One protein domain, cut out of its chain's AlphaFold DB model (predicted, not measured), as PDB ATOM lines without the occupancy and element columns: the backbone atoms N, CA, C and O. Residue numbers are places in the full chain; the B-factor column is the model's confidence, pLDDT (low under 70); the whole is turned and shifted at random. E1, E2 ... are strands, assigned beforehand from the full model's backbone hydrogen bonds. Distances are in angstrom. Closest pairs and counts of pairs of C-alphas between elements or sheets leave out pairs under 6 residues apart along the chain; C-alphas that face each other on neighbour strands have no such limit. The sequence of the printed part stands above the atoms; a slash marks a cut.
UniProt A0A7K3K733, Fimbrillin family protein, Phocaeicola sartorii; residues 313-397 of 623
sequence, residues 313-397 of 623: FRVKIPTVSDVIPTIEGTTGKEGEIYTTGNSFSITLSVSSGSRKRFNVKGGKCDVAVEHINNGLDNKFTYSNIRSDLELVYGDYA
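AT A GLANCE: This is residues 313 to 397 of the 623 residues of the protein "Fimbrillin family protein" of Phocaeicola sartorii (UniProt A0A7K3K733). A single branched, strongly twisted sheet of seven strands folds over into a small, partly formed sandwich. E5, E6, the later part of E3 and the earlier part of E2 make one layer, E4 and E7 make the layer across from it, and E1 joins the two layers, while the side between edge strands E4 and E5 stays open. The hairpin of E2 and E3 bends along both its strands, and the link of residues 317 to 325 runs along the side between E7 and E2. The printed part has 85 residues, with strands E1 to E7 in that order along the chain and no named helix; the class is all strand, and the sheet is mixed. It is compact, with a radius of gyration of the C-alphas of 12.2 A, and rounded, spanning 33 by 25 by 20 A.

IN THESE COORDINATES: The longest strand by residues is E3, residues 337 to 349, 21.8 A from first to last C-alpha; it bends by 122 degrees at residue 341. E2, residues 326 to 334, is 16.6 A long and bends by 108 degrees at residue 329. E6, residues 377 to 383, is 19.1 A long, and E5, residues 366 to 372, 19.2 A. E1, residues 313 to 316, begins with C-alpha 313 at (5.099, 32.315, 5.673) and is 10.1 A long. E4, residues 356 to 362, is 17.5 A long. E7, residues 389 to 395, is 17.8 A long and ends with C-alpha 395 at (16.240, 39.286, 26.429).

HOW THE PARTS SIT: E3 has E1, beside its residues 337 to 340, and E6, beside 343 to 349, on one side, and E2 on the other side. E2 and E3 are an antiparallel hairpin, with N 328 and O 345 2.9 A apart and N 331 and O 339 2.7 A apart. E3 and E6 are antiparallel, N 346 and O 380 being 2.8 A apart. E5 and E6 form another antiparallel hairpin, with N 368 and O 381 at 2.9 A. E1 and E3 are antiparallel, with N 315 and O 338 at 2.8 A. E1 and E7 are parallel, with N 391 and O 316 at 2.9 A. On the other side of E7 is E4, antiparallel, with N 359 and O 392 at 2.7 A. The closest C-alphas of E4 and E6 are those of Arg 357 and Phe 380, 7.7 A apart. E7 is apart from E2, E3 and E5.

THE WHOLE: The two C-alphas farthest apart are those of Ser 352 and Arg 386, 33.7 A. The printed part has no cut and no long link. The mean pLDDT of the printed part is 83.7; it is under 70 at residues 332, 334, 351 to 354, 364, and 386 to 387.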
ATOM      1  N   PHE A 313       5.305  32.775   4.295       78.00
ATOM      2  CA  PHE A 313       5.099  32.315   5.673       78.00
ATOM      3  C   PHE A 313       4.329  33.353   6.493       78.00
ATOM      4  O   PHE A 313       4.416  34.553   6.220       78.00
ATOM      5  N   ARG A 314       3.608  32.909   7.529       84.69
ATOM      6  CA  ARG A 314       3.001  33.812   8.518       84.69
ATOM      7  C   ARG A 314       3.950  34.034   9.689       84.69
ATOM      8  O   ARG A 314       4.557  33.089  10.180       84.69
ATOM      9  N   VAL A 315       4.034  35.267  10.171       89.31
ATOM     10  CA  VAL A 315       4.819  35.643  11.352       89.31
ATOM     11  C   VAL A 315       3.905  36.376  12.319       89.31
ATOM     12  O   VAL A 315       3.367  37.429  11.985       89.31
ATOM     13  N   LYS A 316       3.727  35.833  13.522       91.81
ATOM     14  CA  LYS A 316       3.058  36.525  14.621       91.81
ATOM     15  C   LYS A 316       4.093  37.332  15.402       91.81
ATOM     16  O   LYS A 316       4.951  36.750  16.065       91.81
ATOM     17  N   ILE A 317       4.002  38.657  15.326       92.56
ATOM     18  CA  ILE A 317       4.871  39.597  16.044       92.56
ATOM     19  C   ILE A 317       4.010  40.319  17.088       92.56
ATOM     20  O   ILE A 317       3.123  41.085  16.698       92.56
ATOM     21  N   PRO A 318       4.228  40.078  18.394       90.62
ATOM     22  CA  PRO A 318       3.375  40.627  19.435       90.62
ATOM     23  C   PRO A 318       3.525  42.144  19.550       90.62
ATOM     24  O   PRO A 318       4.609  42.697  19.351       90.62
ATOM     25  N   THR A 319       2.442  42.822  19.917       90.62
ATOM     26  CA  THR A 319       2.483  44.247  20.260       90.62
ATOM     27  C   THR A 319       3.022  44.406  21.678       90.62
ATOM     28  O   THR A 319       2.539  43.763  22.607       90.62
ATOM     29  N   VAL A 320       4.009  45.281  21.860       88.56
ATOM     30  CA  VAL A 320       4.645  45.532  23.160       88.56
ATOM     31  C   VAL A 320       4.564  47.023  23.469       88.56
ATOM     32  O   VAL A 320       4.869  47.846  22.607       88.56
ATOM     33  N   SER A 321       4.129  47.372  24.687       88.75
ATOM     34  CA  SER A 321       4.077  48.771  25.135       88.75
ATOM     35  C   SER A 321       5.459  49.407  25.026       88.75
ATOM     36  O   SER A 321       6.449  48.780  25.394       88.75
ATOM     37  N   ASP A 322       5.512  50.637  24.517       86.00
ATOM     38  CA  ASP A 322       6.730  51.456  24.438       86.00
ATOM     39  C   ASP A 322       7.853  50.893  23.542       86.00
ATOM     40  O   ASP A 322       8.958  51.433  23.508       86.00
ATOM     41  N   VAL A 323       7.565  49.855  22.751       88.19
ATOM     42  CA  VAL A 323       8.479  49.302  21.744       88.19
ATOM     43  C   VAL A 323       7.897  49.559  20.362       88.19
ATOM     44  O   VAL A 323       6.839  49.039  20.008       88.19
ATOM     45  N   ILE A 324       8.606  50.347  19.556       87.62
ATOM     46  CA  ILE A 324       8.209  50.670  18.180       87.62
ATOM     47  C   ILE A 324       9.213  50.014  17.223       87.62
ATOM     48  O   ILE A 324      10.253  50.607  16.937       87.62
ATOM     49  N   PRO A 325       8.953  48.780  16.750       91.69
ATOM     50  CA  PRO A 325       9.827  48.124  15.790       91.69
ATOM     51  C   PRO A 325       9.647  48.684  14.380       91.69
ATOM     52  O   PRO A 325       8.521  48.868  13.910       91.69
ATOM     53  N   THR A 326      10.754  48.835  13.660       93.44
ATOM     54  CA  THR A 326      10.724  48.985  12.201       93.44
ATOM     55  C   THR A 326      10.783  47.596  11.579       93.44
ATOM     56  O   THR A 326      11.767  46.884  11.762       93.44
ATOM     57  N   ILE A 327       9.729  47.195  10.868       93.75
ATOM     58  CA  ILE A 327       9.611  45.864  10.261       93.75
ATOM     59  C   ILE A 327       9.734  46.007   8.742       93.75
ATOM     60  O   ILE A 327       8.962  46.735   8.123       93.75
ATOM     61  N   GLU A 328      10.678  45.290   8.140       94.62
ATOM     62  CA  GLU A 328      10.951  45.308   6.698       94.62
ATOM     63  C   GLU A 328      10.832  43.892   6.119       94.62
ATOM     64  O   GLU A 328      11.123  42.916   6.807       94.62
ATOM     65  N   GLY A 329      10.423  43.758   4.853       88.88
ATOM     66  CA  GLY A 329      10.309  42.452   4.182       88.88
ATOM     67  C   GLY A 329       9.018  41.675   4.474       88.88
ATOM     68  O   GLY A 329       8.907  40.513   4.098       88.88
ATOM     69  N   THR A 330       8.025  42.313   5.104       89.56
ATOM     70  CA  THR A 330       6.697  41.723   5.345       89.56
ATOM     71  C   THR A 330       5.591  42.460   4.580       89.56
ATOM     72  O   THR A 330       5.740  43.615   4.183       89.56
ATOM     73  N   THR A 331       4.466  41.782   4.358       81.69
ATOM     74  CA  THR A 331       3.247  42.275   3.700       81.69
ATOM     75  C   THR A 331       2.015  41.816   4.479       81.69
ATOM     76  O   THR A 331       2.064  40.778   5.131       81.69
ATOM     77  N   GLY A 332       0.913  42.575   4.402       62.22
ATOM     78  CA  GLY A 332      -0.367  42.246   5.046       62.22
ATOM     79  C   GLY A 332      -0.299  42.259   6.578       62.22
ATOM     80  O   GLY A 332       0.361  41.422   7.178       62.22
ATOM     81  N   LYS A 333      -0.994  43.200   7.225       72.81
ATOM     82  CA  LYS A 333      -1.106  43.255   8.688       72.81
ATOM     83  C   LYS A 333      -2.561  43.061   9.096       72.81
ATOM     84  O   LYS A 333      -3.377  43.952   8.870       72.81
ATOM     85  N   GLU A 334      -2.862  41.935   9.734       69.69
ATOM     86  CA  GLU A 334      -4.138  41.696  10.415       69.69
ATOM     87  C   GLU A 334      -3.852  41.438  11.901       69.69
ATOM     88  O   GLU A 334      -3.406  40.363  12.304       69.69
ATOM     89  N   GLY A 335      -4.008  42.479  12.727       82.69
ATOM     90  CA  GLY A 335      -3.590  42.443  14.130       82.69
ATOM     91  C   GLY A 335      -2.071  42.284  14.287       82.69
ATOM     92  O   GLY A 335      -1.308  43.162  13.878       82.69
ATOM     93  N   GLU A 336      -1.653  41.175  14.900       86.81
ATOM     94  CA  GLU A 336      -0.249  40.803  15.162       86.81
ATOM     95  C   GLU A 336       0.351  39.882  14.086       86.81
ATOM     96  O   GLU A 336       1.492  39.443  14.223       86.81
ATOM     97  N   ILE A 337      -0.404  39.545  13.037       88.44
ATOM     98  CA  ILE A 337       0.013  38.580  12.014       88.44
ATOM     99  C   ILE A 337       0.485  39.315  10.758       88.44
ATOM    100  O   ILE A 337      -0.232  40.150  10.204       88.44
ATOM    101  N   TYR A 338       1.686  38.950  10.312       89.62
ATOM    102  CA  TYR A 338       2.379  39.443   9.125       89.62
ATOM    103  C   TYR A 338       2.607  38.296   8.135       89.62
ATOM    104  O   TYR A 338       2.721  37.139   8.541       89.62
ATOM    105  N   THR A 339       2.718  38.600   6.843       83.56
ATOM    106  CA  THR A 339       3.105  37.636   5.799       83.56
ATOM    107  C   THR A 339       4.492  37.976   5.262       83.56
ATOM    108  O   THR A 339       4.775  39.132   4.965       83.56
ATOM    109  N   THR A 340       5.373  36.995   5.114       83.44
ATOM    110  CA  THR A 340       6.758  37.188   4.652       83.44
ATOM    111  C   THR A 340       7.132  36.176   3.578       83.44
ATOM    112  O   THR A 340       6.541  35.105   3.509       83.44
ATOM    113  N   GLY A 341       8.129  36.491   2.750       78.81
ATOM    114  CA  GLY A 341       8.829  35.492   1.939       78.81
ATOM    115  C   GLY A 341       9.805  34.677   2.794       78.81
ATOM    116  O   GLY A 341       9.555  34.410   3.965       78.81
ATOM    117  N   ASN A 342      10.967  34.327   2.245       76.50
ATOM    118  CA  ASN A 342      11.979  33.544   2.965       76.50
ATOM    119  C   ASN A 342      12.776  34.339   4.029       76.50
ATOM    120  O   ASN A 342      13.581  33.761   4.762       76.50
ATOM    121  N   SER A 343      12.594  35.660   4.108       87.75
ATOM    122  CA  SER A 343      13.247  36.502   5.110       87.75
ATOM    123  C   SER A 343      12.492  37.801   5.384       87.75
ATOM    124  O   SER A 343      11.800  38.322   4.513       87.75
ATOM    125  N   PHE A 344      12.675  38.336   6.589       94.50
ATOM    126  CA  PHE A 344      12.269  39.686   6.991       94.50
ATOM    127  C   PHE A 344      13.227  40.209   8.067       94.50
ATOM    128  O   PHE A 344      14.048  39.459   8.606       94.50
ATOM    129  N   SER A 345      13.131  41.491   8.407       96.12
ATOM    130  CA  SER A 345      13.917  42.065   9.500       96.12
ATOM    131  C   SER A 345      13.096  42.942  10.427       96.12
ATOM    132  O   SER A 345      12.135  43.586  10.008       96.12
ATOM    133  N   ILE A 346      13.512  42.980  11.691       95.06
ATOM    134  CA  ILE A 346      12.996  43.880  12.719       95.06
ATOM    135  C   ILE A 346      14.158  44.715  13.244       95.06
ATOM    136  O   ILE A 346      15.130  44.161  13.751       95.06
ATOM    137  N   THR A 347      14.040  46.033  13.179       93.62
ATOM    138  CA  THR A 347      14.997  46.968  13.775       93.62
ATOM    139  C   THR A 347      14.407  47.570  15.044       93.62
ATOM    140  O   THR A 347      13.259  48.022  15.046       93.62
ATOM    141  N   LEU A 348      15.198  47.571  16.116       90.75
ATOM    142  CA  LEU A 348      14.856  48.132  17.420       90.75
ATOM    143  C   LEU A 348      15.892  49.163  17.847       90.75
ATOM    144  O   LEU A 348      17.090  48.898  17.756       90.75
ATOM    145  N   SER A 349      15.430  50.288  18.385       86.88
ATOM    146  CA  SER A 349      16.320  51.268  19.000       86.88
ATOM    147  C   SER A 349      16.829  50.802  20.355       86.88
ATOM    148  O   SER A 349      16.088  50.259  21.176       86.88
ATOM    149  N   VAL A 350      18.118  51.021  20.584       74.19
ATOM    150  CA  VAL A 350      18.826  50.646  21.802       74.19
ATOM    151  C   VAL A 350      18.585  51.728  22.851       74.19
ATOM    152  O   VAL A 350      19.253  52.759  22.880       74.19
ATOM    153  N   SER A 351      17.636  51.501  23.758       65.69
ATOM    154  CA  SER A 351      17.624  52.219  25.035       65.69
ATOM    155  C   SER A 351      18.741  51.654  25.916       65.69
ATOM    156  O   SER A 351      18.828  50.439  26.107       65.69
ATOM    157  N   SER A 352      19.612  52.519  26.437       50.41
ATOM    158  CA  SER A 352      20.776  52.141  27.249       50.41
ATOM    159  C   SER A 352      20.433  51.104  28.331       50.41
ATOM    160  O   SER A 352      19.620  51.392  29.209       50.41
ATOM    161  N   GLY A 353      21.090  49.937  28.295       54.06
ATOM    162  CA  GLY A 353      21.105  48.967  29.398       54.06
ATOM    163  C   GLY A 353      20.308  47.667  29.222       54.06
ATOM    164  O   GLY A 353      20.350  46.842  30.128       54.06
ATOM    165  N   SER A 354      19.617  47.426  28.100       62.44
ATOM    166  CA  SER A 354      18.858  46.173  27.912       62.44
ATOM    167  C   SER A 354      18.953  45.605  26.489       62.44
ATOM    168  O   SER A 354      18.453  46.207  25.539       62.44
ATOM    169  N   ARG A 355      19.566  44.417  26.350       79.81
ATOM    170  CA  ARG A 355      19.625  43.620  25.109       79.81
ATOM    171  C   ARG A 355      18.301  42.889  24.883       79.81
ATOM    172  O   ARG A 355      18.149  41.735  25.270       79.81
ATOM    173  N   LYS A 356      17.333  43.564  24.262       85.25
ATOM    174  CA  LYS A 356      16.007  43.001  23.959       85.25
ATOM    175  C   LYS A 356      15.804  42.782  22.461       85.25
ATOM    176  O   LYS A 356      16.275  43.580  21.651       85.25
ATOM    177  N   ARG A 357      15.057  41.737  22.095       88.56
ATOM    178  CA  ARG A 357      14.574  41.488  20.726       88.56
ATOM    179  C   ARG A 357      13.290  40.656  20.717       88.56
ATOM    180  O   ARG A 357      12.823  40.207  21.760       88.56
ATOM    181  N   PHE A 358      12.747  40.416  19.526       90.06
ATOM    182  CA  PHE A 358      11.652  39.469  19.299       90.06
ATOM    183  C   PHE A 358      12.189  38.043  19.069       90.06
ATOM    184  O   PHE A 358      12.415  37.620  17.946       90.06
ATOM    185  N   ASN A 359      12.422  37.291  20.142       86.75
ATOM    186  CA  ASN A 359      12.896  35.908  20.085       86.75
ATOM    187  C   ASN A 359      11.899  34.975  19.383       86.75
ATOM    188  O   ASN A 359      10.686  35.173  19.456       86.75
ATOM    189  N   VAL A 360      12.408  33.921  18.743       84.94
ATOM    190  CA  VAL A 360      11.581  32.881  18.119       84.94
ATOM    191  C   VAL A 360      11.040  31.954  19.207       84.94
ATOM    192  O   VAL A 360      11.774  31.137  19.752       84.94
ATOM    193  N   LYS A 361       9.744  32.071  19.506       81.44
ATOM    194  CA  LYS A 361       9.024  31.178  20.425       81.44
ATOM    195  C   LYS A 361       8.545  29.916  19.710       81.44
ATOM    196  O   LYS A 361       8.592  28.822  20.263       81.44
ATOM    197  N   GLY A 362       8.068  30.074  18.478       71.31
ATOM    198  CA  GLY A 362       7.556  28.990  17.647       71.31
ATOM    199  C   GLY A 362       7.997  29.142  16.198       71.31
ATOM    200  O   GLY A 362       8.105  30.254  15.687       71.31
ATOM    201  N   GLY A 363       8.233  28.014  15.533       70.12
ATOM    202  CA  GLY A 363       8.654  27.967  14.136       70.12
ATOM    203  C   GLY A 363      10.162  27.811  13.928       70.12
ATOM    204  O   GLY A 363      10.906  27.564  14.873       70.12
ATOM    205  N   LYS A 364      10.612  27.868  12.667       69.38
ATOM    206  CA  LYS A 364      12.002  27.592  12.270       69.38
ATOM    207  C   LYS A 364      12.536  28.662  11.322       69.38
ATOM    208  O   LYS A 364      12.039  28.790  10.202       69.38
ATOM    209  N   CYS A 365      13.585  29.357  11.742       75.00
ATOM    210  CA  CYS A 365      14.371  30.279  10.927       75.00
ATOM    211  C   CYS A 365      15.778  30.424  11.515       75.00
ATOM    212  O   CYS A 365      16.060  29.902  12.594       75.00
ATOM    213  N   ASP A 366      16.632  31.154  10.813       80.56
ATOM    214  CA  ASP A 366      17.934  31.586  11.306       80.56
ATOM    215  C   ASP A 366      17.817  33.063  11.716       80.56
ATOM    216  O   ASP A 366      17.084  33.822  11.077       80.56
ATOM    217  N   VAL A 367      18.497  33.471  12.793       87.62
ATOM    218  CA  VAL A 367      18.455  34.851  13.305       87.62
ATOM    219  C   VAL A 367      19.863  35.430  13.315       87.62
ATOM    220  O   VAL A 367      20.790  34.827  13.851       87.62
ATOM    221  N   ALA A 368      20.025  36.610  12.723       87.31
ATOM    222  CA  ALA A 368      21.266  37.374  12.751       87.31
ATOM    223  C   ALA A 368      21.018  38.763  13.344       87.31
ATOM    224  O   ALA A 368      19.965  39.355  13.102       87.31
ATOM    225  N   VAL A 369      21.990  39.285  14.092       88.69
ATOM    226  CA  VAL A 369      21.971  40.647  14.636       88.69
ATOM    227  C   VAL A 369      23.049  41.494  13.965       88.69
ATOM    228  O   VAL A 369      24.190  41.061  13.813       88.69
ATOM    229  N   GLU A 370      22.677  42.703  13.562       89.12
ATOM    230  CA  GLU A 370      23.575  43.736  13.052       89.12
ATOM    231  C   GLU A 370      23.387  45.012  13.882       89.12
ATOM    232  O   GLU A 370      22.272  45.523  14.012       89.12
ATOM    233  N   HIS A 371      24.477  45.533  14.450       87.06
ATOM    234  CA  HIS A 371      24.471  46.816  15.152       87.06
ATOM    235  C   HIS A 371      24.641  47.943  14.131       87.06
ATOM    236  O   HIS A 371      25.713  48.102  13.545       87.06
ATOM    237  N   ILE A 372      23.591  48.731  13.920       85.44
ATOM    238  CA  ILE A 372      23.570  49.823  12.940       85.44
ATOM    239  C   ILE A 372      23.530  51.180  13.651       85.44
ATOM    240  O   ILE A 372      23.429  51.265  14.876       85.44
ATOM    241  N   ASN A 373      23.656  52.267  12.885       85.38
ATOM    242  CA  ASN A 373      23.577  53.637  13.405       85.38
ATOM    243  C   ASN A 373      24.530  53.893  14.588       85.38
ATOM    244  O   ASN A 373      24.141  54.450  15.609       85.38
ATOM    245  N   ASN A 374      25.792  53.466  14.456       82.50
ATOM    246  CA  ASN A 374      26.820  53.558  15.504       82.50
ATOM    247  C   ASN A 374      26.432  52.856  16.824       82.50
ATOM    248  O   ASN A 374      26.821  53.305  17.900       82.50
ATOM    249  N   GLY A 375      25.663  51.765  16.741       77.25
ATOM    250  CA  GLY A 375      25.206  50.994  17.900       77.25
ATOM    251  C   GLY A 375      23.958  51.561  18.578       77.25
ATOM    252  O   GLY A 375      23.601  51.100  19.660       77.25
ATOM    253  N   LEU A 376      23.299  52.551  17.964       83.44
ATOM    254  CA  LEU A 376      22.039  53.104  18.464       83.44
ATOM    255  C   LEU A 376      20.829  52.239  18.112       83.44
ATOM    256  O   LEU A 376      19.825  52.331  18.809       83.44
ATOM    257  N   ASP A 377      20.919  51.388  17.085       88.69
ATOM    258  CA  ASP A 377      19.860  50.444  16.730       88.69
ATOM    259  C   ASP A 377      20.429  49.040  16.477       88.69
ATOM    260  O   ASP A 377      21.538  48.873  15.960       88.69
ATOM    261  N   ASN A 378      19.626  48.023  16.785       90.12
ATOM    262  CA  ASN A 378      19.899  46.626  16.466       90.12
ATOM    263  C   ASN A 378      18.926  46.155  15.385       90.12
ATOM    264  O   ASN A 378      17.709  46.166  15.593       90.12
ATOM    265  N   LYS A 379      19.458  45.712  14.244       92.44
ATOM    266  CA  LYS A 379      18.694  45.077  13.169       92.44
ATOM    267  C   LYS A 379      18.778  43.561  13.304       92.44
ATOM    268  O   LYS A 379      19.844  42.969  13.168       92.44
ATOM    269  N   PHE A 380      17.634  42.935  13.548       92.94
ATOM    270  CA  PHE A 380      17.478  41.486  13.620       92.94
ATOM    271  C   PHE A 380      16.933  40.973  12.292       92.94
ATOM    272  O   PHE A 380      15.827  41.340  11.894       92.94
ATOM    273  N   THR A 381      17.695  40.130  11.606       94.38
ATOM    274  CA  THR A 381      17.287  39.508  10.342       94.38
ATOM    275  C   THR A 381      16.882  38.066  10.593       94.38
ATOM    276  O   THR A 381      17.701  37.270  11.049       94.38
ATOM    277  N   TYR A 382      15.636  37.736  10.261       91.06
ATOM    278  CA  TYR A 382      15.091  36.383  10.288       91.06
ATOM    279  C   TYR A 382      15.134  35.863   8.859       91.06
ATOM    280  O   TYR A 382      14.487  36.421   7.970       91.06
ATOM    281  N   SER A 383      15.927  34.833   8.610       84.69
ATOM    282  CA  SER A 383      16.174  34.308   7.269       84.69
ATOM    283  C   SER A 383      16.014  32.799   7.231       84.69
ATOM    284  O   SER A 383      15.851  32.154   8.269       84.69
ATOM    285  N   ASN A 384      16.026  32.237   6.017       72.06
ATOM    286  CA  ASN A 384      15.898  30.800   5.806       72.06
ATOM    287  C   ASN A 384      14.665  30.255   6.548       72.06
ATOM    288  O   ASN A 384      14.757  29.278   7.288       72.06
ATOM    289  N   ILE A 385      13.537  30.961   6.439       73.44
ATOM    290  CA  ILE A 385      12.303  30.632   7.152       73.44
ATOM    291  C   ILE A 385      11.749  29.329   6.579       73.44
ATOM    292  O   ILE A 385      11.705  29.122   5.369       73.44
ATOM    293  N   ARG A 386      11.367  28.408   7.465       68.38
ATOM    294  CA  ARG A 386      10.972  27.030   7.107       68.38
ATOM    295  C   ARG A 386       9.591  26.672   7.639       68.38
ATOM    296  O   ARG A 386       9.086  25.591   7.361       68.38
ATOM    297  N   SER A 387       8.981  27.542   8.433       66.25
ATOM    298  CA  SER A 387       7.610  27.412   8.915       66.25
ATOM    299  C   SER A 387       7.080  28.778   9.325       66.25
ATOM    300  O   SER A 387       7.856  29.719   9.482       66.25
ATOM    301  N   ASP A 388       5.775  28.857   9.584       79.94
ATOM    302  CA  ASP A 388       5.217  30.005  10.294       79.94
ATOM    303  C   ASP A 388       5.976  30.237  11.605       79.94
ATOM    304  O   ASP A 388       6.429  29.280  12.247       79.94
ATOM    305  N   LEU A 389       6.123  31.509  11.965       82.44
ATOM    306  CA  LEU A 389       6.858  31.952  13.138       82.44
ATOM    307  C   LEU A 389       5.910  32.578  14.161       82.44
ATOM    308  O   LEU A 389       5.027  33.365  13.820       82.44
ATOM    309  N   GLU A 390       6.141  32.280  15.430       87.19
ATOM    310  CA  GLU A 390       5.593  33.005  16.573       87.19
ATOM    311  C   GLU A 390       6.766  33.636  17.319       87.19
ATOM    312  O   GLU A 390       7.666  32.923  17.768       87.19
ATOM    313  N   LEU A 391       6.771  34.964  17.437       90.62
ATOM    314  CA  LEU A 391       7.814  35.687  18.155       90.62
ATOM    315  C   LEU A 391       7.351  36.113  19.554       90.62
ATOM    316  O   LEU A 391       6.162  36.315  19.799       90.62
ATOM    317  N   VAL A 392       8.304  36.301  20.464       88.81
ATOM    318  CA  VAL A 392       8.102  36.840  21.815       88.81
ATOM    319  C   VAL A 392       9.155  37.900  22.115       88.81
ATOM    320  O   VAL A 392      10.326  37.723  21.805       88.81
ATOM    321  N   TYR A 393       8.761  39.024  22.707       89.25
ATOM    322  CA  TYR A 393       9.711  40.076  23.063       89.25
ATOM    323  C   TYR A 393      10.397  39.773  24.399       89.25
ATOM    324  O   TYR A 393       9.717  39.560  25.402       89.25
ATOM    325  N   GLY A 394      11.729  39.762  24.427       86.50
ATOM    326  CA  GLY A 394      12.501  39.408  25.619       86.50
ATOM    327  C   GLY A 394      14.001  39.640  25.465       86.50
ATOM    328  O   GLY A 394      14.447  40.214  24.473       86.50
ATOM    329  N   ASP A 395      14.774  39.222  26.470       85.31
ATOM    330  CA  ASP A 395      16.240  39.286  26.429       85.31
ATOM    331  C   ASP A 395      16.810  38.324  25.384       85.31
ATOM    332  O   ASP A 395      16.200  37.296  25.077       85.31
ATOM    333  N   TYR A 396      17.982  38.644  24.836       86.81
ATOM    334  CA  TYR A 396      18.717  37.732  23.962       86.81
ATOM    335  C   TYR A 396      20.184  37.613  24.356       86.81
ATOM    336  O   TYR A 396      20.768  38.548  24.910       86.81
ATOM    337  N   ALA A 397      20.755  36.438  24.103       89.69
ATOM    338  CA  ALA A 397      22.151  36.131  24.373       89.69
ATOM    339  C   ALA A 397      23.014  36.366  23.135       89.69
ATOM    340  O   ALA A 397      22.553  36.213  22.004       89.69
TER     341      ALA A 397